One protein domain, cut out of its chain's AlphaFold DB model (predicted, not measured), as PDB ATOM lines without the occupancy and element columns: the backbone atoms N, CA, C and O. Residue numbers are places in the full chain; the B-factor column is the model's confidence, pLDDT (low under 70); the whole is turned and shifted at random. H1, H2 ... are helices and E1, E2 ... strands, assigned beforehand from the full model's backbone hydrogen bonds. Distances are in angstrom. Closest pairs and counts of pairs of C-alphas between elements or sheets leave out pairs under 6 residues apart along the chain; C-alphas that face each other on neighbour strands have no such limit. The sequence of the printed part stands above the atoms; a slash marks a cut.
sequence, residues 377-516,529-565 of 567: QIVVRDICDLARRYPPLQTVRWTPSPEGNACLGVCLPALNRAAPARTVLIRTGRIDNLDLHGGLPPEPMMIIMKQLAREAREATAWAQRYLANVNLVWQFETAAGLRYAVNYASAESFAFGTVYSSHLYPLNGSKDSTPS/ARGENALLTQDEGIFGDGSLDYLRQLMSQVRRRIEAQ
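What this domain is: This is residues 377 to 516 and 529 to 565 of the 567 residues of an uncharacterized protein of Phycisphaerae bacterium (UniProt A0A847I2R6). The model is a strongly twisted wall of six strands with three helices packed over one of its faces, two layers in all; the other face has no named helix. H1 and H2 run side by side over the E1, E2 and E4 part of the sheet, H4 crosses H2 steeply and covers the part with E3, E5 and E6, and short H3 sits at one end, beside the end of H2. The printed part has 177 residues with four named helices and six named strands, along the chain H1 E1 E2 E3 H2 H3 E4 E5 E6 H4, of the mixed class. The sheet is mixed, in the order E1 E2 E4 E3 E5 E6. The whole is compact, with a radius of gyration of the C-alphas of 15.7 A and spans of 46 by 33 by 32 A.

How they stand to each other: The inner strands E4, residues 470 to 478, and E3, residues 422 to 430, are parallel neighbours at 18 degrees, with N 424 and O 471 2.8 A apart, within hydrogen-bond range. On the other side of E4 is E2, residues 406 to 412, antiparallel at 154 degrees, with N 410 and O 474 at 2.9 A. The edge strand E1, residues 394 to 397, forms a hairpin with E2, with N 394 and O 411 at 2.9 A. E3 is also parallel to E5, residues 499 to 506, with N 427 and O 502 at 2.9 A. The pairing of E5 is staggered: its residues 499 to 503 pair with E3 and its residues 503 to 506 with the parallel edge strand E6, residues 533 to 536, where no N and O are within hydrogen-bond range. H2, residues 442 to 458, is the hub; it is on the sheet at a height of 9.8 A, over E2 and E4, and runs along the strands, at 15 degrees to E2 on the local plane. On the same face, H1, residues 377 to 389, touches H2 at a shallow tilt of 3 degrees, the same way, the closest C-alphas being those of Ile 383 and Met 446, 6.7 A apart. H4, residues 547 to 563, is on the sheet too and only just touches H2, with 3 pairs of C-alphas within 8 A, the closest those of Pro 444 and Leu 551 at 6.0 A, at a steep tilt of 53 degrees. H3, residues 461 to 466, is not on the sheet; it touches residues 452 to 456 of H2, the closest C-alphas being those of Ala 456 and Ala 463 at 5.5 A. E3, H2, H3 and E4 form a strand-helix-strand unit, two parallel neighbour strands with helices between, with a right-handed crossover. Every O i to N i+4 pair is within hydrogen-bond range in H2, H3 and H4; in H1 7 of 9 are.

Where its parts are: H1 begins at C-alpha 377 (129.026, 116.698, 118.278) and is 18.1 A long. E1 and E2 measure 10.1 A and 19.8 A. E3 is 25.0 A long, from C-alpha 422 (144.371, 144.629, 124.174). H2 measures 24.4 A, H3 8.7 A and E4 26.0 A. E5 is 22.7 A long and E6 9.6 A. H4 is 23.9 A long and ends at C-alpha 563 (153.368, 138.319, 126.827).

The domain as a whole: The two C-alphas farthest apart, those of Ala 418 and Ile 542, are 46.8 A apart. Residues 517 to 528 are not printed, and C-alphas 516 and 529 stand 19.7 A apart across the cut, in the link from E5 to E6. The links from E3 to H2 and from E4 to E5 are long; in the second, residues 489 to 490 pair in parallel with residues 396 to 397 of E1. The mean pLDDT of the printed part is 74.0, and 69 residues are under 70, among them 492 to 516 and 529 to 542.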
ATOM      1  N   GLN A 377     130.110 116.145 117.465       71.06
ATOM      2  CA  GLN A 377     129.026 116.698 118.278       71.06
ATOM      3  C   GLN A 377     129.430 116.787 119.750       71.06
ATOM      4  O   GLN A 377     129.174 117.810 120.388       71.06
ATOM      5  N   ILE A 378     130.108 115.756 120.267       75.31
ATOM      6  CA  ILE A 378     130.684 115.750 121.620       75.31
ATOM      7  C   ILE A 378     131.708 116.884 121.740       75.31
ATOM      8  O   ILE A 378     131.630 117.665 122.688       75.31
ATOM      9  N   VAL A 379     132.584 117.048 120.739       75.88
ATOM     10  CA  VAL A 379     133.560 118.155 120.662       75.88
ATOM     11  C   VAL A 379     132.881 119.509 120.844       75.88
ATOM     12  O   VAL A 379     133.238 120.272 121.742       75.88
ATOM     13  N   VAL A 380     131.885 119.821 120.011       75.12
ATOM     14  CA  VAL A 380     131.214 121.129 120.053       75.12
ATOM     15  C   VAL A 380     130.474 121.326 121.377       75.12
ATOM     16  O   VAL A 380     130.553 122.412 121.958       75.12
ATOM     17  N   ARG A 381     129.793 120.288 121.881       79.38
ATOM     18  CA  ARG A 381     129.122 120.312 123.187       79.38
ATOM     19  C   ARG A 381     130.102 120.670 124.301       79.38
ATOM     20  O   ARG A 381     129.809 121.563 125.090       79.38
ATOM     21  N   ASP A 382     131.267 120.036 124.348       82.56
ATOM     22  CA  ASP A 382     132.192 120.210 125.468       82.56
ATOM     23  C   ASP A 382     132.982 121.519 125.384       82.56
ATOM     24  O   ASP A 382     133.275 122.115 126.421       82.56
ATOM     25  N   ILE A 383     133.220 122.060 124.184       81.88
ATOM     26  CA  ILE A 383     133.708 123.442 124.039       81.88
ATOM     27  C   ILE A 383     132.682 124.442 124.585       81.88
ATOM     28  O   ILE A 383     133.053 125.405 125.255       81.88
ATOM     29  N   CYS A 384     131.389 124.224 124.330       77.69
ATOM     30  CA  CYS A 384     130.333 125.066 124.897       77.69
ATOM     31  C   CYS A 384     130.294 124.953 126.430       77.69
ATOM     32  O   CYS A 384     130.153 125.952 127.139       77.69
ATOM     33  N   ASP A 385     130.470 123.739 126.943       85.31
ATOM     34  CA  ASP A 385     130.486 123.429 128.371       85.31
ATOM     35  C   ASP A 385     131.736 123.968 129.091       85.31
ATOM     36  O   ASP A 385     131.689 124.225 130.297       85.31
ATOM     37  N   LEU A 386     132.839 124.191 128.367       88.62
ATOM     38  CA  LEU A 386     134.094 124.732 128.895       88.62
ATOM     39  C   LEU A 386     133.868 126.049 129.648       88.62
ATOM     40  O   LEU A 386     134.267 126.171 130.804       88.62
ATOM     41  N   ALA A 387     133.184 127.017 129.030       86.44
ATOM     42  CA  ALA A 387     132.933 128.314 129.659       86.44
ATOM     43  C   ALA A 387     132.043 128.201 130.906       86.44
ATOM     44  O   ALA A 387     132.249 128.901 131.895       86.44
ATOM     45  N   ARG A 388     131.081 127.268 130.883       86.38
ATOM     46  CA  ARG A 388     130.180 126.998 132.009       86.38
ATOM     47  C   ARG A 388     130.925 126.413 133.211       86.38
ATOM     48  O   ARG A 388     130.615 126.765 134.345       86.38
ATOM     49  N   ARG A 389     131.871 125.499 132.974       89.44
ATOM     50  CA  ARG A 389     132.615 124.801 134.038       89.44
ATOM     51  C   ARG A 389     133.786 125.612 134.586       89.44
ATOM     52  O   ARG A 389     134.164 125.413 135.739       89.44
ATOM     53  N   TYR A 390     134.346 126.518 133.785       91.38
ATOM     54  CA  TYR A 390     135.592 127.209 134.108       91.38
ATOM     55  C   TYR A 390     135.461 128.737 134.072       91.38
ATOM     56  O   TYR A 390     136.021 129.380 133.183       91.38
ATOM     57  N   PRO A 391     134.789 129.362 135.061       88.25
ATOM     58  CA  PRO A 391     134.891 130.805 135.255       88.25
ATOM     59  C   PRO A 391     136.371 131.224 135.381       88.25
ATOM     60  O   PRO A 391     137.127 130.528 136.067       88.25
ATOM     61  N   PRO A 392     136.802 132.335 134.757       91.62
ATOM     62  CA  PRO A 392     135.979 133.408 134.187       91.62
ATOM     63  C   PRO A 392     135.721 133.311 132.667       91.62
ATOM     64  O   PRO A 392     135.425 134.332 132.045       91.62
ATOM     65  N   LEU A 393     135.849 132.132 132.048       92.25
ATOM     66  CA  LEU A 393     135.630 131.970 130.605       92.25
ATOM     67  C   LEU A 393     134.197 132.321 130.178       92.25
ATOM     68  O   LEU A 393     133.234 132.093 130.908       92.25
ATOM     69  N   GLN A 394     134.061 132.844 128.958       88.81
ATOM     70  CA  GLN A 394     132.788 133.251 128.365       88.81
ATOM     71  C   GLN A 394     132.668 132.754 126.924       88.81
ATOM     72  O   GLN A 394     133.633 132.783 126.163       88.81
ATOM     73  N   THR A 395     131.476 132.319 126.529       87.19
ATOM     74  CA  THR A 395     131.148 131.968 125.144       87.19
ATOM     75  C   THR A 395     130.886 133.226 124.320       87.19
ATOM     76  O   THR A 395     130.107 134.102 124.707       87.19
ATOM     77  N   VAL A 396     131.514 133.306 123.148       82.81
ATOM     78  CA  VAL A 396     131.425 134.456 122.241       82.81
ATOM     79  C   VAL A 396     131.009 133.993 120.852       82.81
ATOM     80  O   VAL A 396     131.432 132.938 120.374       82.81
ATOM     81  N   ARG A 397     130.174 134.796 120.192       79.94
ATOM     82  CA  ARG A 397     129.740 134.569 118.812       79.94
ATOM     83  C   ARG A 397     130.079 135.769 117.933       79.94
ATOM     84  O   ARG A 397     129.794 136.905 118.303       79.94
ATOM     85  N   TRP A 398     130.613 135.503 116.745       75.75
ATOM     86  CA  TRP A 398     130.830 136.507 115.705       75.75
ATOM     87  C   TRP A 398     129.716 136.447 114.666       75.75
ATOM     88  O   TRP A 398     129.041 135.423 114.501       75.75
ATOM     89  N   THR A 399     129.532 137.555 113.956       65.31
ATOM     90  CA  THR A 399     128.671 137.633 112.777       65.31
ATOM     91  C   THR A 399     129.064 136.522 111.789       65.31
ATOM     92  O   THR A 399     130.258 136.232 111.665       65.31
ATOM     93  N   PRO A 400     128.096 135.848 111.134       59.84
ATOM     94  CA  PRO A 400     128.386 134.694 110.286       59.84
ATOM     95  C   PRO A 400     129.431 135.021 109.218       59.84
ATOM     96  O   PRO A 400     129.409 136.111 108.641       59.84
ATOM     97  N   SER A 401     130.318 134.063 108.936       55.56
ATOM     98  CA  SER A 401     131.186 134.146 107.761       55.56
ATOM     99  C   SER A 401     130.313 134.267 106.500       55.56
ATOM    100  O   SER A 401     129.246 133.643 106.453       55.56
ATOM    101  N   PRO A 402     130.745 135.003 105.456       53.12
ATOM    102  CA  PRO A 402     130.073 135.019 104.152       53.12
ATOM    103  C   PRO A 402     129.802 133.615 103.581       53.12
ATOM    104  O   PRO A 402     128.898 133.442 102.773       53.12
ATOM    105  N   GLU A 403     130.567 132.613 104.024       55.38
ATOM    106  CA  GLU A 403     130.465 131.207 103.621       55.38
ATOM    107  C   GLU A 403     129.379 130.406 104.374       55.38
ATOM    108  O   GLU A 403     129.236 129.207 104.155       55.38
ATOM    109  N   GLY A 404     128.607 131.030 105.273       59.19
ATOM    110  CA  GLY A 404     127.483 130.390 105.978       59.19
ATOM    111  C   GLY A 404     127.857 129.566 107.218       59.19
ATOM    112  O   GLY A 404     126.968 129.067 107.906       59.19
ATOM    113  N   ASN A 405     129.147 129.462 107.555       66.06
ATOM    114  CA  ASN A 405     129.608 128.816 108.787       66.06
ATOM    115  C   ASN A 405     129.394 129.714 110.019       66.06
ATOM    116  O   ASN A 405     129.553 130.940 109.960       66.06
ATOM    117  N   ALA A 406     129.092 129.097 111.166       69.00
ATOM    118  CA  ALA A 406     129.057 129.805 112.441       69.00
ATOM    119  C   ALA A 406     130.489 130.025 112.960       69.00
ATOM    120  O   ALA A 406     131.236 129.064 113.147       69.00
ATOM    121  N   CYS A 407     130.854 131.285 113.218       76.25
ATOM    122  CA  CYS A 407     132.121 131.658 113.846       76.25
ATOM    123  C   CYS A 407     131.922 131.825 115.355       76.25
ATOM    124  O   CYS A 407     131.189 132.709 115.812       76.25
ATOM    125  N   LEU A 408     132.582 130.966 116.122       78.38
ATOM    126  CA  LEU A 408     132.384 130.785 117.556       78.38
ATOM    127  C   LEU A 408     133.678 130.951 118.307       78.38
ATOM    128  O   LEU A 408     134.748 130.954 117.705       78.38
ATOM    129  N   GLY A 409     133.579 131.045 119.623       84.12
ATOM    130  CA  GLY A 409     134.768 131.155 120.426       84.12
ATOM    131  C   GLY A 409     134.538 131.199 121.914       84.12
ATOM    132  O   GLY A 409     133.416 131.304 122.412       84.12
ATOM    133  N   VAL A 410     135.659 131.127 122.613       89.56
ATOM    134  CA  VAL A 410     135.757 131.231 124.061       89.56
ATOM    135  C   VAL A 410     136.668 132.409 124.372       89.56
ATOM    136  O   VAL A 410     137.777 132.504 123.844       89.56
ATOM    137  N   CYS A 411     136.197 133.320 125.215       90.75
ATOM    138  CA  CYS A 411     136.947 134.472 125.681       90.75
ATOM    139  C   CYS A 411     137.336 134.292 127.147       90.75
ATOM    140  O   CYS A 411     136.503 133.962 127.989       90.75
ATOM    141  N   LEU A 412     138.608 134.544 127.434       93.00
ATOM    142  CA  LEU A 412     139.101 134.860 128.763       93.00
ATOM    143  C   LEU A 412     139.215 136.391 128.851       93.00
ATOM    144  O   LEU A 412     140.107 136.960 128.212       93.00
ATOM    145  N   PRO A 413     138.304 137.070 129.573       89.88
ATOM    146  CA  PRO A 413     138.360 138.518 129.705       89.88
ATOM    147  C   PRO A 413     139.575 138.944 130.535       89.88
ATOM    148  O   PRO A 413     140.002 138.220 131.437       89.88
ATOM    149  N   ALA A 414     140.083 140.144 130.260       88.12
ATOM    150  CA  ALA A 414     141.128 140.772 131.059       88.12
ATOM    151  C   ALA A 414     140.729 140.837 132.546       88.12
ATOM    152  O   ALA A 414     139.568 141.112 132.880       88.12
ATOM    153  N   LEU A 415     141.695 140.602 133.441       86.50
ATOM    154  CA  LEU A 415     141.450 140.610 134.889       86.50
ATOM    155  C   LEU A 415     141.036 142.001 135.387       86.50
ATOM    156  O   LEU A 415     140.166 142.117 136.249       86.50
ATOM    157  N   ASN A 416     141.630 143.055 134.825       81.81
ATOM    158  CA  ASN A 416     141.274 144.435 135.101       81.81
ATOM    159  C   ASN A 416     140.402 144.993 133.970       81.81
ATOM    160  O   ASN A 416     140.858 145.221 132.851       81.81
ATOM    161  N   ARG A 417     139.129 145.249 134.279       68.19
ATOM    162  CA  ARG A 417     138.149 145.782 133.319       68.19
ATOM    163  C   ARG A 417     138.177 147.311 133.188       68.19
ATOM    164  O   ARG A 417     137.393 147.854 132.419       68.19
ATOM    165  N   ALA A 418     139.029 148.006 133.947       60.22
ATOM    166  CA  ALA A 418     139.033 149.469 134.030       60.22
ATOM    167  C   ALA A 418     139.843 150.176 132.921       60.22
ATOM    168  O   ALA A 418     139.712 151.386 132.761       60.22
ATOM    169  N   ALA A 419     140.669 149.452 132.156       61.03
ATOM    170  CA  ALA A 419     141.482 149.992 131.062       61.03
ATOM    171  C   ALA A 419     141.038 149.418 129.702       61.03
ATOM    172  O   ALA A 419     140.479 148.319 129.667       61.03
ATOM    173  N   PRO A 420     141.297 150.102 128.566       62.78
ATOM    174  CA  PRO A 420     141.098 149.495 127.255       62.78
ATOM    175  C   PRO A 420     142.029 148.286 127.118       62.78
ATOM    176  O   PRO A 420     143.245 148.422 126.982       62.78
ATOM    177  N   ALA A 421     141.448 147.092 127.187       69.19
ATOM    178  CA  ALA A 421     142.196 145.854 127.077       69.19
ATOM    179  C   ALA A 421     142.637 145.614 125.625       69.19
ATOM    180  O   ALA A 421     141.871 145.812 124.673       69.19
ATOM    181  N   ARG A 422     143.882 145.157 125.455       82.75
ATOM    182  CA  ARG A 422     144.371 144.629 124.174       82.75
ATOM    183  C   ARG A 422     143.733 143.261 123.950       82.75
ATOM    184  O   ARG A 422     143.542 142.509 124.902       82.75
ATOM    185  N   THR A 423     143.424 142.917 122.708       83.88
ATOM    186  CA  THR A 423     142.803 141.626 122.391       83.88
ATOM    187  C   THR A 423     143.760 140.763 121.593       83.88
ATOM    188  O   THR A 423     144.175 141.151 120.504       83.88
ATOM    189  N   VAL A 424     144.057 139.568 122.097       86.50
ATOM    190  CA  VAL A 424     144.732 138.507 121.346       86.50
ATOM    191  C   VAL A 424     143.670 137.561 120.806       86.50
ATOM    192  O   VAL A 424     143.019 136.845 121.565       86.50
ATOM    193  N   LEU A 425     143.493 137.557 119.488       85.38
ATOM    194  CA  LEU A 425     142.574 136.664 118.792       85.38
ATOM    195  C   LEU A 425     143.352 135.485 118.199       85.38
ATOM    196  O   LEU A 425     144.172 135.667 117.302       85.38
ATOM    197  N   ILE A 426     143.067 134.276 118.674       85.44
ATOM    198  CA  ILE A 426     143.624 133.018 118.176       85.44
ATOM    199  C   ILE A 426     142.583 132.332 117.304       85.44
ATOM    200  O   ILE A 426     141.532 131.926 117.793       85.44
ATOM    201  N   ARG A 427     142.896 132.152 116.023       81.75
ATOM    202  CA  ARG A 427     142.050 131.428 115.071       81.75
ATOM    203  C   ARG A 427     142.618 130.048 114.793       81.75
ATOM    204  O   ARG A 427     143.766 129.945 114.365       81.75
ATOM    205  N   THR A 428     141.799 129.018 114.992       76.00
ATOM    206  CA  THR A 428     142.191 127.613 114.772       76.00
ATOM    207  C   THR A 428     141.468 126.940 113.611       76.00
ATOM    208  O   THR A 428     141.700 125.763 113.373       76.00
ATOM    209  N   GLY A 429     140.606 127.658 112.884       76.75
ATOM    210  CA  GLY A 429     139.858 127.118 111.744       76.75
ATOM    211  C   GLY A 429     138.684 126.216 112.144       76.75
ATOM    212  O   GLY A 429     138.123 126.354 113.233       76.75
ATOM    213  N   ARG A 430     138.288 125.319 111.231       75.06
ATOM    214  CA  ARG A 430     137.139 124.419 111.401       75.06
ATOM    215  C   ARG A 430     137.465 123.239 112.316       75.06
ATOM    216  O   ARG A 430     138.451 122.549 112.077       75.06
ATOM    217  N   ILE A 431     136.608 122.990 113.309       72.12
ATOM    218  CA  ILE A 431     136.844 121.991 114.372       72.12
ATOM    219  C   ILE A 431     135.944 120.747 114.307       72.12
ATOM    220  O   ILE A 431     136.267 119.728 114.901       72.12
ATOM    221  N   ASP A 432     134.807 120.811 113.610       64.25
ATOM    222  CA  ASP A 432     133.736 119.802 113.685       64.25
ATOM    223  C   ASP A 432     133.739 118.786 112.533       64.25
ATOM    224  O   ASP A 432     132.815 117.988 112.371       64.25
ATOM    225  N   ASN A 433     134.778 118.835 111.709       61.03
ATOM    226  CA  ASN A 433     135.018 117.890 110.633       61.03
ATOM    227  C   ASN A 433     136.500 117.502 110.678       61.03
ATOM    228  O   ASN A 433     137.300 117.892 109.822       61.03
ATOM    229  N   LEU A 434     136.807 116.808 111.781       50.69
ATOM    230  CA  LEU A 434     138.112 116.510 112.396       50.69
ATOM    231  C   LEU A 434     139.165 115.940 111.437       50.69
ATOM    232  O   LEU A 434     140.363 116.029 111.693       50.69
ATOM    233  N   ASP A 435     138.706 115.424 110.303       51.16
ATOM    234  CA  ASP A 435     139.503 114.663 109.363       51.16
ATOM    235  C   ASP A 435     139.586 115.282 107.963       51.16
ATOM    236  O   ASP A 435     140.320 114.781 107.119       51.16
ATOM    237  N   LEU A 436     138.852 116.355 107.656       48.31
ATOM    238  CA  LEU A 436     138.767 116.882 106.281       48.31
ATOM    239  C   LEU A 436     139.219 118.340 106.132       48.31
ATOM    240  O   LEU A 436     139.395 118.799 105.004       48.31
ATOM    241  N   HIS A 437     139.444 119.075 107.225       50.38
ATOM    242  CA  HIS A 437     139.758 120.508 107.167       50.38
ATOM    243  C   HIS A 437     141.007 120.884 107.972       50.38
ATOM    244  O   HIS A 437     141.343 120.250 108.963       50.38
ATOM    245  N   GLY A 438     141.703 121.937 107.529       53.94
ATOM    246  CA  GLY A 438     143.011 122.367 108.048       53.94
ATOM    247  C   GLY A 438     142.994 123.097 109.396       53.94
ATOM    248  O   GLY A 438     143.811 123.995 109.586       53.94
ATOM    249  N   GLY A 439     142.053 122.780 110.289       64.81
ATOM    250  CA  GLY A 439     142.012 123.343 111.639       64.81
ATOM    251  C   GLY A 439     142.925 122.606 112.625       64.81
ATOM    252  O   GLY A 439     143.407 121.512 112.335       64.81
ATOM    253  N   LEU A 440     143.183 123.206 113.791       72.81
ATOM    254  CA  LEU A 440     143.832 122.495 114.903       72.81
ATOM    255  C   LEU A 440     142.825 121.616 115.662       72.81
ATOM    256  O   LEU A 440     141.660 122.013 115.774       72.81
ATOM    257  N   PRO A 441     143.271 120.491 116.255       77.00
ATOM    258  CA  PRO A 441     142.470 119.746 117.217       77.00
ATOM    259  C   PRO A 441     141.976 120.671 118.348       77.00
ATOM    260  O   PRO A 441     142.765 121.456 118.890       77.00
ATOM    261  N   PRO A 442     140.683 120.633 118.698       82.00
ATOM    262  CA  PRO A 442     140.116 121.509 119.722       82.00
ATOM    263  C   PRO A 442     140.512 121.127 121.154       82.00
ATOM    264  O   PRO A 442     140.557 122.000 122.021       82.00
ATOM    265  N   GLU A 443     140.813 119.858 121.425       86.50
ATOM    266  CA  GLU A 443     141.174 119.327 122.745       86.50
ATOM    267  C   GLU A 443     142.343 120.068 123.416       86.50
ATOM    268  O   GLU A 443     142.158 120.562 124.534       86.50
ATOM    269  N   PRO A 444     143.512 120.245 122.769       86.19
ATOM    270  CA  PRO A 444     144.623 120.979 123.370       86.19
ATOM    271  C   PRO A 444     144.286 122.458 123.625       86.19
ATOM    272  O   PRO A 444     144.717 123.017 124.633       86.19
ATOM    273  N   MET A 445     143.461 123.096 122.786       88.25
ATOM    274  CA  MET A 445     143.009 124.472 123.036       88.25
ATOM    275  C   MET A 445     142.033 124.568 124.211       88.25
ATOM    276  O   MET A 445     142.137 125.508 125.000       88.25
ATOM    277  N   MET A 446     141.128 123.597 124.384       90.12
ATOM    278  CA  MET A 446     140.275 123.519 125.577       90.12
ATOM    279  C   MET A 446     141.121 123.415 126.850       90.12
ATOM    280  O   MET A 446     140.858 124.128 127.821       90.12
ATOM    281  N   ILE A 447     142.168 122.582 126.830       90.81
ATOM    282  CA  ILE A 447     143.106 122.435 127.950       90.81
ATOM    283  C   ILE A 447     143.822 123.760 128.234       90.81
ATOM    284  O   ILE A 447     143.853 124.189 129.386       90.81
ATOM    285  N   ILE A 448     144.325 124.455 127.209       91.94
ATOM    286  CA  ILE A 448     144.993 125.756 127.376       91.94
ATOM    287  C   ILE A 448     144.049 126.801 127.966       91.94
ATOM    288  O   ILE A 448     144.393 127.455 128.949       91.94
ATOM    289  N   MET A 449     142.846 126.952 127.408       93.31
ATOM    290  CA  MET A 449     141.872 127.930 127.899       93.31
ATOM    291  C   MET A 449     141.474 127.641 129.351       93.31
ATOM    292  O   MET A 449     141.398 128.565 130.159       93.31
ATOM    293  N   LYS A 450     141.292 126.363 129.709       92.62
ATOM    294  CA  LYS A 450     141.057 125.917 131.089       92.62
ATOM    295  C   LYS A 450     142.221 126.280 132.018       92.62
ATOM    296  O   LYS A 450     141.987 126.799 133.109       92.62
ATOM    297  N   GLN A 451     143.461 126.031 131.598       91.19
ATOM    298  CA  GLN A 451     144.664 126.355 132.376       91.19
ATOM    299  C   GLN A 451     144.793 127.864 132.615       91.19
ATOM    300  O   GLN A 451     144.971 128.297 133.752       91.19
ATOM    301  N   LEU A 452     144.609 128.678 131.572       93.12
ATOM    302  CA  LEU A 452     144.661 130.137 131.683       93.12
ATOM    303  C   LEU A 452     143.523 130.693 132.550       93.12
ATOM    304  O   LEU A 452     143.748 131.604 133.342       93.12
ATOM    305  N   ALA A 453     142.320 130.120 132.462       93.38
ATOM    306  CA  ALA A 453     141.205 130.473 133.341       93.38
ATOM    307  C   ALA A 453     141.512 130.171 134.814       93.38
ATOM    308  O   ALA A 453     141.209 130.982 135.691       93.38
ATOM    309  N   ARG A 454     142.153 129.027 135.086       91.38
ATOM    310  CA  ARG A 454     142.630 128.664 136.425       91.38
ATOM    311  C   ARG A 454     143.657 129.673 136.938       91.38
ATOM    312  O   ARG A 454     143.501 130.162 138.052       91.38
ATOM    313  N   GLU A 455     144.661 130.020 136.131       91.44
ATOM    314  CA  GLU A 455     145.670 131.021 136.503       91.44
ATOM    315  C   GLU A 455     145.069 132.405 136.773       91.44
ATOM    316  O   GLU A 455     145.438 133.057 137.750       91.44
ATOM    317  N   ALA A 456     144.116 132.829 135.942       92.56
ATOM    318  CA  ALA A 456     143.372 134.070 136.113       92.56
ATOM    319  C   ALA A 456     142.593 134.088 137.439       92.56
ATOM    320  O   ALA A 456     142.697 135.044 138.205       92.56
ATOM    321  N   ARG A 457     141.849 133.015 137.737       91.81
ATOM    322  CA  ARG A 457     141.067 132.877 138.977       91.81
ATOM    323  C   ARG A 457     141.943 132.886 140.228       91.81
ATOM    324  O   ARG A 457     141.550 133.446 141.244       91.81
ATOM    325  N   GLU A 458     143.102 132.246 140.157       89.81
ATOM    326  CA  GLU A 458     144.052 132.158 141.269       89.81
ATOM    327  C   GLU A 458     144.969 133.381 141.371       89.81
ATOM    328  O   GLU A 458     145.756 133.473 142.309       89.81
ATOM    329  N   ALA A 459     144.866 134.318 140.424       90.56
ATOM    330  CA  ALA A 459     145.664 135.535 140.363       90.56
ATOM    331  C   ALA A 459     147.173 135.259 140.509       90.56
ATOM    332  O   ALA A 459     147.867 135.927 141.278       90.56
ATOM    333  N   THR A 460     147.685 134.267 139.769       91.25
ATOM    334  CA  THR A 460     149.120 133.937 139.772       91.25
ATOM    335  C   THR A 460     149.961 135.154 139.377       91.25
ATOM    336  O   THR A 460     149.495 136.035 138.651       91.25
ATOM    337  N   ALA A 461     151.231 135.200 139.794       92.00
ATOM    338  CA  ALA A 461     152.129 136.304 139.434       92.00
ATOM    339  C   ALA A 461     152.236 136.503 137.907       92.00
ATOM    340  O   ALA A 461     152.288 137.634 137.425       92.00
ATOM    341  N   TRP A 462     152.214 135.408 137.135       92.38
ATOM    342  CA  TRP A 462     152.181 135.467 135.672       92.38
ATOM    343  C   TRP A 462     150.858 136.060 135.159       92.38
ATOM    344  O   TRP A 462     150.885 136.999 134.364       92.38
ATOM    345  N   ALA A 463     149.704 135.599 135.657       93.06
ATOM    346  CA  ALA A 463     148.398 136.105 135.231       93.06
ATOM    347  C   ALA A 463     148.194 137.583 135.590       93.06
ATOM    348  O   ALA A 463     147.731 138.361 134.758       93.06
ATOM    349  N   GLN A 464     148.596 138.006 136.788       92.44
ATOM    350  CA  GLN A 464     148.548 139.415 137.187       92.44
ATOM    351  C   GLN A 464     149.413 140.294 136.283       92.44
ATOM    352  O   GLN A 464     149.029 141.416 135.967       92.44
ATOM    353  N   ARG A 465     150.565 139.791 135.835       91.88
ATOM    354  CA  ARG A 465     151.448 140.533 134.936       91.88
ATOM    355  C   ARG A 465     150.908 140.596 133.508       91.88
ATOM    356  O   ARG A 465     150.919 141.667 132.912       91.88
ATOM    357  N   TYR A 466     150.456 139.471 132.958       92.12
ATOM    358  CA  TYR A 466     150.217 139.338 131.517       92.12
ATOM    359  C   TYR A 466     148.740 139.292 131.105       92.12
ATOM    360  O   TYR A 466     148.416 139.651 129.976       92.12
ATOM    361  N   LEU A 467     147.832 138.916 132.009       91.69
ATOM    362  CA  LEU A 467     146.382 138.872 131.766       91.69
ATOM    363  C   LEU A 467     145.629 140.056 132.389       91.69
ATOM    364  O   LEU A 467     144.414 140.165 132.217       91.69
ATOM    365  N   ALA A 468     146.320 140.969 133.083       87.88
ATOM    366  CA  ALA A 468     145.696 142.150 133.682       87.88
ATOM    367  C   ALA A 468     144.887 142.971 132.672       87.88
ATOM    368  O   ALA A 468     143.739 143.292 132.950       87.88
ATOM    369  N   ASN A 469     145.461 143.261 131.500       85.69
ATOM    370  CA  ASN A 469     144.865 144.138 130.482       85.69
ATOM    371  C   ASN A 469     144.772 143.464 129.100       85.69
ATOM    372  O   ASN A 469     144.787 144.144 128.072       85.69
ATOM    373  N   VAL A 470     144.721 142.128 129.061       88.12
ATOM    374  CA  VAL A 470     144.664 141.350 127.817       88.12
ATOM    375  C   VAL A 470     143.412 140.482 127.803       88.12
ATOM    376  O   VAL A 470     143.239 139.622 128.661       88.12
ATOM    377  N   ASN A 471     142.561 140.679 126.799       87.88
ATOM    378  CA  ASN A 471     141.515 139.728 126.444       87.88
ATOM    379  C   ASN A 471     142.132 138.647 125.558       87.88
ATOM    380  O   ASN A 471     142.662 138.957 124.487       87.88
ATOM    381  N   LEU A 472     142.022 137.385 125.957       91.12
ATOM    382  CA  LEU A 472     142.358 136.267 125.083       91.12
ATOM    383  C   LEU A 472     141.080 135.700 124.485       91.12
ATOM    384  O   LEU A 472     140.125 135.400 125.201       91.12
ATOM    385  N   VAL A 473     141.071 135.524 123.170       89.62
ATOM    386  CA  VAL A 473     139.911 135.010 122.454       89.62
ATOM    387  C   VAL A 473     140.324 133.872 121.538       89.62
ATOM    388  O   VAL A 473     141.095 134.073 120.606       89.62
ATOM    389  N   TRP A 474     139.790 132.679 121.779       90.25
ATOM    390  CA  TRP A 474     139.913 131.541 120.874       90.25
ATOM    391  C   TRP A 474     138.697 131.500 119.951       90.25
ATOM    392  O   TRP A 474     137.586 131.343 120.441       90.25
ATOM    393  N   GLN A 475     138.906 131.637 118.640       86.50
ATOM    394  CA  GLN A 475     137.881 131.575 117.599       86.50
ATOM    395  C   GLN A 475     138.039 130.332 116.708       86.50
ATOM    396  O   GLN A 475     139.140 130.010 116.251       86.50
ATOM    397  N   PHE A 476     136.915 129.690 116.394       81.25
ATOM    398  CA  PHE A 476     136.818 128.502 115.547       81.25
ATOM    399  C   PHE A 476     135.529 128.489 114.707       81.25
ATOM    400  O   PHE A 476     134.588 129.247 114.957       81.25
ATOM    401  N   GLU A 477     135.493 127.618 113.699       78.56
ATOM    402  CA  GLU A 477     134.366 127.448 112.771       78.56
ATOM    403  C   GLU A 477     133.711 126.064 112.911       78.56
ATOM    404  O   GLU A 477     134.379 125.065 113.188       78.56
ATOM    405  N   THR A 478     132.397 125.996 112.681       74.31
ATOM    406  CA  THR A 478     131.610 124.748 112.678       74.31
ATOM    407  C   THR A 478     130.414 124.843 111.720       74.31
ATOM    408  O   THR A 478     129.765 125.889 111.623       74.31
ATOM    409  N   ALA A 479     130.116 123.738 111.034       68.12
ATOM    410  CA  ALA A 479     128.911 123.516 110.235       68.12
ATOM    411  C   ALA A 479     127.748 122.917 111.049       68.12
ATOM    412  O   ALA A 479     126.588 123.162 110.724       68.12
ATOM    413  N   ALA A 480     128.037 122.157 112.112       62.53
ATOM    414  CA  ALA A 480     127.031 121.586 113.011       62.53
ATOM    415  C   ALA A 480     126.219 122.665 113.753       62.53
ATOM    416  O   ALA A 480     125.083 122.424 114.173       62.53
ATOM    417  N   GLY A 481     126.775 123.874 113.867       56.12
ATOM    418  CA  GLY A 481     126.112 125.001 114.502       56.12
ATOM    419  C   GLY A 481     125.892 124.798 116.007       56.12
ATOM    420  O   GLY A 481     126.213 123.779 116.611       56.12
ATOM    421  N   LEU A 482     125.344 125.829 116.642       52.16
ATOM    422  CA  LEU A 482     125.309 126.007 118.092       52.16
ATOM    423  C   LEU A 482     124.078 125.416 118.788       52.16
ATOM    424  O   LEU A 482     123.477 126.064 119.643       52.16
ATOM    425  N   ARG A 483     123.674 124.185 118.469       57.34
ATOM    426  CA  ARG A 483     122.522 123.591 119.175       57.34
ATOM    427  C   ARG A 483     122.754 123.434 120.692       57.34
ATOM    428  O   ARG A 483     121.784 123.242 121.414       57.34
ATOM    429  N   TYR A 484     124.003 123.547 121.169       54.59
ATOM    430  CA  TYR A 484     124.407 123.129 122.517       54.59
ATOM    431  C   TYR A 484     124.780 124.223 123.535       54.59
ATOM    432  O   TYR A 484     124.793 123.902 124.719       54.59
ATOM    433  N   ALA A 485     125.037 125.488 123.168       55.34
ATOM    434  CA  ALA A 485     125.149 126.559 124.180       55.34
ATOM    435  C   ALA A 485     123.950 127.507 124.139       55.34
ATOM    436  O   ALA A 485     123.514 127.960 123.083       55.34
ATOM    437  N   VAL A 486     123.421 127.774 125.332       53.78
ATOM    438  CA  VAL A 486     122.166 128.502 125.559       53.78
ATOM    439  C   VAL A 486     122.399 130.017 125.631       53.78
ATOM    440  O   VAL A 486     121.500 130.783 125.307       53.78
ATOM    441  N   ASN A 487     123.618 130.460 125.971       68.12
ATOM    442  CA  ASN A 487     123.974 131.872 126.130       68.12
ATOM    443  C   ASN A 487     125.284 132.188 125.389       68.12
ATOM    444  O   ASN A 487     126.307 131.563 125.663       68.12
ATOM    445  N   TYR A 488     125.268 133.179 124.494       72.31
ATOM    446  CA  TYR A 488     126.477 133.774 123.908       72.31
ATOM    447  C   TYR A 488     126.423 135.276 124.086       72.31
ATOM    448  O   TYR A 488     125.385 135.894 123.844       72.31
ATOM    449  N   ALA A 489     127.562 135.861 124.420       75.31
ATOM    450  CA  ALA A 489     127.759 137.279 124.215       75.31
ATOM    451  C   ALA A 489     128.114 137.528 122.737       75.31
ATOM    452  O   ALA A 489     128.853 136.756 122.113       75.31
ATOM    453  N   SER A 490     127.572 138.601 122.159       73.81
ATOM    454  CA  SER A 490     128.015 139.062 120.838       73.81
ATOM    455  C   SER A 490     129.477 139.488 120.936       73.81
ATOM    456  O   SER A 490     129.845 140.171 121.890       73.81
ATOM    457  N   ALA A 491     130.310 139.151 119.954       72.62
ATOM    458  CA  ALA A 491     131.672 139.675 119.867       72.62
ATOM    459  C   ALA A 491     131.696 141.214 119.937       72.62
ATOM    460  O   ALA A 491     132.599 141.782 120.534       72.62
ATOM    461  N   GLU A 492     130.664 141.884 119.415       68.44
ATOM    462  CA  GLU A 492     130.510 143.346 119.464       68.44
ATOM    463  C   GLU A 492     130.273 143.884 120.885       68.44
ATOM    464  O   GLU A 492     130.550 145.048 121.157       68.44
ATOM    465  N   SER A 493     129.780 143.045 121.804       64.88
ATOM    466  CA  SER A 493     129.574 143.424 123.212       64.88
ATOM    467  C   SER A 493     130.868 143.440 124.027       64.88
ATOM    468  O   SER A 493     130.911 144.020 125.112       64.88
ATOM    469  N   PHE A 494     131.938 142.847 123.500       64.25
ATOM    470  CA  PHE A 494     133.269 142.999 124.058       64.25
ATOM    471  C   PHE A 494     133.909 144.212 123.395       64.25
ATOM    472  O   PHE A 494     134.160 144.213 122.191       64.25
ATOM    473  N   ALA A 495     134.190 145.251 124.180       59.78
ATOM    474  CA  ALA A 495     134.992 146.384 123.735       59.78
ATOM    475  C   ALA A 495     136.440 145.918 123.507       59.78
ATOM    476  O   ALA A 495     137.324 146.105 124.344       59.78
ATOM    477  N   PHE A 496     136.678 145.232 122.392       65.25
ATOM    478  CA  PHE A 496     138.011 144.859 121.966       65.25
ATOM    479  C   PHE A 496     138.721 146.148 121.550       65.25
ATOM    480  O   PHE A 496     138.283 146.814 120.615       65.25
ATOM    481  N   GLY A 497     139.778 146.525 122.270       61.28
ATOM    482  CA  GLY A 497     140.640 147.635 121.878       61.28
ATOM    483  C   GLY A 497     141.428 147.284 120.612       61.28
ATOM    484  O   GLY A 497     140.882 146.872 119.591       61.28
ATOM    485  N   THR A 498     142.752 147.399 120.656       62.09
ATOM    486  CA  THR A 498     143.591 146.917 119.550       62.09
ATOM    487  C   THR A 498     143.523 145.388 119.459       62.09
ATOM    488  O   THR A 498     143.843 144.695 120.428       62.09
ATOM    489  N   VAL A 499     143.114 144.863 118.297       66.06
ATOM    490  CA  VAL A 499     143.018 143.419 118.031       66.06
ATOM    491  C   VAL A 499     144.271 142.921 117.316       66.06
ATOM    492  O   VAL A 499     144.549 143.299 116.180       66.06
ATOM    493  N   TYR A 500     144.981 142.002 117.960       63.94
ATOM    494  CA  TYR A 500     146.101 141.260 117.398       63.94
ATOM    495  C   TYR A 500     145.618 139.868 117.009       63.94
ATOM    496  O   TYR A 500     145.351 139.019 117.859       63.94
ATOM    497  N   SER A 501     145.456 139.649 115.705       65.31
ATOM    498  CA  SER A 501     144.989 138.371 115.172       65.31
ATOM    499  C   SER A 501     146.164 137.470 114.848       65.31
ATOM    500  O   SER A 501     147.052 137.842 114.082       65.31
ATOM    501  N   SER A 502     146.109 136.242 115.345       65.06
ATOM    502  CA  SER A 502     147.035 135.202 114.957       65.06
ATOM    503  C   SER A 502     146.312 133.933 114.536       65.06
ATOM    504  O   SER A 502     145.330 133.502 115.140       65.06
ATOM    505  N   HIS A 503     146.823 133.349 113.461       67.62
ATOM    506  CA  HIS A 503     146.309 132.122 112.900       67.62
ATOM    507  C   HIS A 503     147.243 130.977 113.282       67.62
ATOM    508  O   HIS A 503     148.468 131.074 113.153       67.62
ATOM    509  N   LEU A 504     146.653 129.904 113.794       66.19
ATOM    510  CA  LEU A 504     147.353 128.663 114.071       66.19
ATOM    511  C   LEU A 504     146.851 127.602 113.100       66.19
ATOM    512  O   LEU A 504     145.664 127.285 113.084       66.19
ATOM    513  N   TYR A 505     147.773 127.069 112.303       61.47
ATOM    514  CA  TYR A 505     147.507 126.003 111.346       61.47
ATOM    515  C   TYR A 505     148.503 124.868 111.568       61.47
ATOM    516  O   TYR A 505     149.660 125.129 111.922       61.47
ATOM    517  N   PRO A 506     148.089 123.612 111.359       55.50
ATOM    518  CA  PRO A 506     149.013 122.500 111.455       55.50
ATOM    519  C   PRO A 506     149.967 122.523 110.244       55.50
ATOM    520  O   PRO A 506     149.560 122.847 109.125       55.50
ATOM    521  N   LEU A 507     151.248 122.195 110.454       51.22
ATOM    522  CA  LEU A 507     152.217 121.996 109.368       51.22
ATOM    523  C   LEU A 507     151.807 120.766 108.557       51.22
ATOM    524  O   LEU A 507     152.185 119.654 108.911       51.22
ATOM    525  N   ASN A 508     151.068 120.931 107.466       45.50
ATOM    526  CA  ASN A 508     150.954 119.824 106.527       45.50
ATOM    527  C   ASN A 508     152.344 119.545 105.937       45.50
ATOM    528  O   ASN A 508     152.982 120.444 105.386       45.50
ATOM    529  N   GLY A 509     152.791 118.289 105.994       34.28
ATOM    530  CA  GLY A 509     154.037 117.822 105.368       34.28
ATOM    531  C   GLY A 509     154.091 117.975 103.838       34.28
ATOM    532  O   GLY A 509     155.090 117.625 103.219       34.28
ATOM    533  N   SER A 510     153.047 118.527 103.213       34.78
ATOM    534  CA  SER A 510     153.048 118.962 101.820       34.78
ATOM    535  C   SER A 510     153.058 120.489 101.756       34.78
ATOM    536  O   SER A 510     152.082 121.140 102.147       34.78
ATOM    537  N   LYS A 511     154.140 121.047 101.192       32.88
ATOM    538  CA  LYS A 511     154.297 122.477 100.860       32.88
ATOM    539  C   LYS A 511     153.128 123.057 100.038       32.88
ATOM    540  O   LYS A 511     152.989 124.275  99.998       32.88
ATOM    541  N   ASP A 512     152.266 122.217  99.461       34.19
ATOM    542  CA  ASP A 512     151.173 122.621  98.566       34.19
ATOM    543  C   ASP A 512     149.789 122.684  99.229       34.19
ATOM    544  O   ASP A 512     148.794 122.968  98.568       34.19
ATOM    545  N   SER A 513     149.698 122.456 100.540       36.16
ATOM    546  CA  SER A 513     148.415 122.421 101.264       36.16
ATOM    547  C   SER A 513     148.263 123.523 102.312       36.16
ATOM    548  O   SER A 513     147.498 123.391 103.268       36.16
ATOM    549  N   THR A 514     148.929 124.660 102.104       36.72
ATOM    550  CA  THR A 514     148.322 125.932 102.518       36.72
ATOM    551  C   THR A 514     146.965 126.010 101.816       36.72
ATOM    552  O   THR A 514     146.956 125.920 100.587       36.72
ATOM    553  N   PRO A 515     145.828 126.164 102.521       34.50
ATOM    554  CA  PRO A 515     144.556 126.390 101.852       34.50
ATOM    555  C   PRO A 515     144.742 127.541 100.859       34.50
ATOM    556  O   PRO A 515     145.175 128.629 101.245       34.50
ATOM    557  N   SER A 516     144.460 127.311  99.578       32.25
ATOM    558  CA  SER A 516     144.538 128.328  98.520       32.25
ATOM    559  C   SER A 516     143.703 129.576  98.852       32.25
ATOM    560  O   SER A 516     144.034 130.676  98.410       32.25
ATOM    561  N   ALA A 529     145.967 143.862 110.718       36.88
ATOM    562  CA  ALA A 529     146.736 142.936 111.557       36.88
ATOM    563  C   ALA A 529     147.808 142.203 110.737       36.88
ATOM    564  O   ALA A 529     147.500 141.473 109.794       36.88
ATOM    565  N   ARG A 530     149.079 142.395 111.120       36.53
ATOM    566  CA  ARG A 530     150.202 141.525 110.741       36.53
ATOM    567  C   ARG A 530     149.929 140.140 111.338       36.53
ATOM    568  O   ARG A 530     150.072 139.962 112.541       36.53
ATOM    569  N   GLY A 531     149.488 139.184 110.527       40.59
ATOM    570  CA  GLY A 531     149.310 137.805 110.980       40.59
ATOM    571  C   GLY A 531     150.660 137.100 111.107       40.59
ATOM    572  O   GLY A 531     151.333 136.888 110.101       40.59
ATOM    573  N   GLU A 532     151.051 136.726 112.323       48.41
ATOM    574  CA  GLU A 532     152.136 135.765 112.548       48.41
ATOM    575  C   GLU A 532     151.567 134.345 112.496       48.41
ATOM    576  O   GLU A 532     150.714 133.983 113.313       48.41
ATOM    577  N   ASN A 533     152.038 133.541 111.543       51.41
ATOM    578  CA  ASN A 533     151.721 132.116 111.466       51.41
ATOM    579  C   ASN A 533     152.736 131.351 112.323       51.41
ATOM    580  O   ASN A 533     153.928 131.377 112.020       51.41
ATOM    581  N   ALA A 534     152.280 130.666 113.376       51.19
ATOM    582  CA  ALA A 534     153.128 129.711 114.088       51.19
ATOM    583  C   ALA A 534     152.887 128.310 113.530       51.19
ATOM    584  O   ALA A 534     151.747 127.877 113.371       51.19
ATOM    585  N   LEU A 535     153.987 127.633 113.226       53.34
ATOM    586  CA  LEU A 535     154.018 126.286 112.686       53.34
ATOM    587  C   LEU A 535     154.136 125.299 113.857       53.34
ATOM    588  O   LEU A 535     155.088 125.387 114.631       53.34
ATOM    589  N   LEU A 536     153.165 124.396 114.007       59.12
ATOM    590  CA  LEU A 536     153.170 123.341 115.030       59.12
ATOM    591  C   LEU A 536     153.548 122.010 114.388       59.12
ATOM    592  O   LEU A 536     153.035 121.687 113.313       59.12
ATOM    593  N   THR A 537     154.412 121.228 115.038       56.81
ATOM    594  CA  THR A 537     154.694 119.856 114.598       56.81
ATOM    595  C   THR A 537     153.415 119.019 114.694       56.81
ATOM    596  O   THR A 537     152.788 118.995 115.747       56.81
ATOM    597  N   GLN A 538     153.027 118.336 113.610       60.44
ATOM    598  CA  GLN A 538     151.812 117.502 113.546       60.44
ATOM    599  C   GLN A 538     151.918 116.169 114.303       60.44
ATOM    600  O   GLN A 538     150.965 115.394 114.305       60.44
ATOM    601  N   ASP A 539     153.062 115.865 114.915       63.25
ATOM    602  CA  ASP A 539     153.274 114.552 115.511       63.25
ATOM    603  C   ASP A 539     152.635 114.440 116.902       63.25
ATOM    604  O   ASP A 539     153.299 114.510 117.935       63.25
ATOM    605  N   GLU A 540     151.320 114.237 116.909       66.62
ATOM    606  CA  GLU A 540     150.558 113.791 118.078       66.62
ATOM    607  C   GLU A 540     150.931 112.360 118.494       66.62
ATOM    608  O   GLU A 540     150.559 111.933 119.583       66.62
ATOM    609  N   GLY A 541     151.691 111.625 117.671       64.56
ATOM    610  CA  GLY A 541     152.048 110.228 117.884       64.56
ATOM    611  C   GLY A 541     150.849 109.275 117.833       64.56
ATOM    612  O   GLY A 541     149.682 109.678 117.845       64.56
ATOM    613  N   ILE A 542     151.125 107.969 117.811       67.00
ATOM    614  CA  ILE A 542     150.062 106.964 117.949       67.00
ATOM    615  C   ILE A 542     149.415 107.173 119.320       67.00
ATOM    616  O   ILE A 542     150.123 107.291 120.314       67.00
ATOM    617  N   PHE A 543     148.081 107.216 119.379       73.25
ATOM    618  CA  PHE A 543     147.326 107.332 120.635       73.25
ATOM    619  C   PHE A 543     147.551 108.622 121.441       73.25
ATOM    620  O   PHE A 543     147.312 108.637 122.650       73.25
ATOM    621  N   GLY A 544     148.011 109.702 120.810       80.19
ATOM    622  CA  GLY A 544     148.393 110.894 121.561       80.19
ATOM    623  C   GLY A 544     149.719 110.710 122.308       80.19
ATOM    624  O   GLY A 544     149.934 111.383 123.313       80.19
ATOM    625  N   ASP A 545     150.612 109.813 121.868       85.56
ATOM    626  CA  ASP A 545     151.947 109.657 122.466       85.56
ATOM    627  C   ASP A 545     152.724 110.991 122.491       85.56
ATOM    628  O   ASP A 545     153.343 111.357 123.482       85.56
ATOM    629  N   GLY A 546     152.603 111.792 121.432       84.88
ATOM    630  CA  GLY A 546     153.145 113.150 121.331       84.88
ATOM    631  C   GLY A 546     152.249 114.255 121.902       84.88
ATOM    632  O   GLY A 546     152.585 115.429 121.759       84.88
ATOM    633  N   SER A 547     151.121 113.927 122.538       87.19
ATOM    634  CA  SER A 547     150.121 114.913 122.988       87.19
ATOM    635  C   SER A 547     150.680 115.943 123.977       87.19
ATOM    636  O   SER A 547     150.375 117.133 123.862       87.19
ATOM    637  N   LEU A 548     151.535 115.510 124.910       88.19
ATOM    638  CA  LEU A 548     152.157 116.379 125.914       88.19
ATOM    639  C   LEU A 548     153.166 117.345 125.285       88.19
ATOM    640  O   LEU A 548     153.162 118.533 125.601       88.19
ATOM    641  N   ASP A 549     153.996 116.859 124.361       86.12
ATOM    642  CA  ASP A 549     154.970 117.691 123.648       86.12
ATOM    643  C   ASP A 549     154.268 118.692 122.726       86.12
ATOM    644  O   ASP A 549     154.641 119.868 122.679       86.12
ATOM    645  N   TYR A 550     153.211 118.248 122.043       85.19
ATOM    646  CA  TYR A 550     152.349 119.111 121.246       85.19
ATOM    647  C   TYR A 550     151.741 120.226 122.104       85.19
ATOM    648  O   TYR A 550     151.821 121.406 121.752       85.19
ATOM    649  N   LEU A 551     151.162 119.866 123.253       87.62
ATOM    650  CA  LEU A 551     150.539 120.821 124.163       87.62
ATOM    651  C   LEU A 551     151.565 121.815 124.715       87.62
ATOM    652  O   LEU A 551     151.275 123.009 124.746       87.62
ATOM    653  N   ARG A 552     152.775 121.362 125.067       87.88
ATOM    654  CA  ARG A 552     153.880 122.231 125.503       87.88
ATOM    655  C   ARG A 552     154.237 123.265 124.442       87.88
ATOM    656  O   ARG A 552     154.326 124.461 124.734       87.88
ATOM    657  N   GLN A 553     154.413 122.826 123.195       85.62
ATOM    658  CA  GLN A 553     154.714 123.725 122.081       85.62
ATOM    659  C   GLN A 553     153.588 124.739 121.863       85.62
ATOM    660  O   GLN A 553     153.852 125.939 121.748       85.62
ATOM    661  N   LEU A 554     152.335 124.277 121.836       85.38
ATOM    662  CA  LEU A 554     151.177 125.138 121.636       85.38
ATOM    663  C   LEU A 554     151.023 126.147 122.784       85.38
ATOM    664  O   LEU A 554     150.889 127.342 122.522       85.38
ATOM    665  N   MET A 555     151.120 125.705 124.040       88.69
ATOM    666  CA  MET A 555     151.067 126.567 125.223       88.69
ATOM    667  C   MET A 555     152.161 127.641 125.180       88.69
ATOM    668  O   MET A 555     151.873 128.819 125.387       88.69
ATOM    669  N   SER A 556     153.396 127.270 124.826       87.56
ATOM    670  CA  SER A 556     154.505 128.219 124.652       87.56
ATOM    671  C   SER A 556     154.211 129.284 123.587       87.56
ATOM    672  O   SER A 556     154.544 130.457 123.771       87.56
ATOM    673  N   GLN A 557     153.587 128.909 122.467       85.19
ATOM    674  CA  GLN A 557     153.198 129.859 121.415       85.19
ATOM    675  C   GLN A 557     152.084 130.801 121.888       85.19
ATOM    676  O   GLN A 557     152.146 132.006 121.641       85.19
ATOM    677  N   VAL A 558     151.077 130.271 122.589       88.19
ATOM    678  CA  VAL A 558     149.974 131.072 123.139       88.19
ATOM    679  C   VAL A 558     150.489 132.060 124.185       88.19
ATOM    680  O   VAL A 558     150.213 133.254 124.066       88.19
ATOM    681  N   ARG A 559     151.293 131.604 125.156       90.62
ATOM    682  CA  ARG A 559     151.869 132.468 126.198       90.62
ATOM    683  C   ARG A 559     152.732 133.581 125.615       90.62
ATOM    684  O   ARG A 559     152.482 134.739 125.932       90.62
ATOM    685  N   ARG A 560     153.649 133.277 124.689       87.88
ATOM    686  CA  ARG A 560     154.498 134.303 124.049       87.88
ATOM    687  C   ARG A 560     153.692 135.416 123.381       87.88
ATOM    688  O   ARG A 560     154.076 136.580 123.444       87.88
ATOM    689  N   ARG A 561     152.559 135.080 122.761       85.94
ATOM    690  CA  ARG A 561     151.684 136.072 122.114       85.94
ATOM    691  C   ARG A 561     150.969 136.968 123.111       85.94
ATOM    692  O   ARG A 561     150.794 138.146 122.813       85.94
ATOM    693  N   ILE A 562     150.564 136.418 124.255       89.44
ATOM    694  CA  ILE A 562     149.988 137.178 125.370       89.44
ATOM    695  C   ILE A 562     151.059 138.107 125.953       89.44
ATOM    696  O   ILE A 562     150.827 139.307 126.079       89.44
ATOM    697  N   GLU A 563     152.247 137.576 126.241       90.44
ATOM    698  CA  GLU A 563     153.368 138.319 126.827       90.44
ATOM    699  C   GLU A 563     153.803 139.495 125.944       90.44
ATOM    700  O   GLU A 563     153.984 140.603 126.448       90.44
ATOM    701  N   ALA A 564     153.859 139.299 124.623       86.31
ATOM    702  CA  ALA A 564     154.168 140.351 123.653       86.31
ATOM    703  C   ALA A 564     153.176 141.529 123.669       86.31
ATOM    704  O   ALA A 564     153.489 142.591 123.139       86.31
ATOM    705  N   GLN A 565     151.991 141.376 124.275       83.50
ATOM    706  CA  GLN A 565     151.028 142.472 124.416       83.50
ATOM    707  C   GLN A 565     151.270 143.350 125.638       83.50
ATOM    708  O   GLN A 565     150.572 144.352 125.780       83.50
TER     709      GLN A 565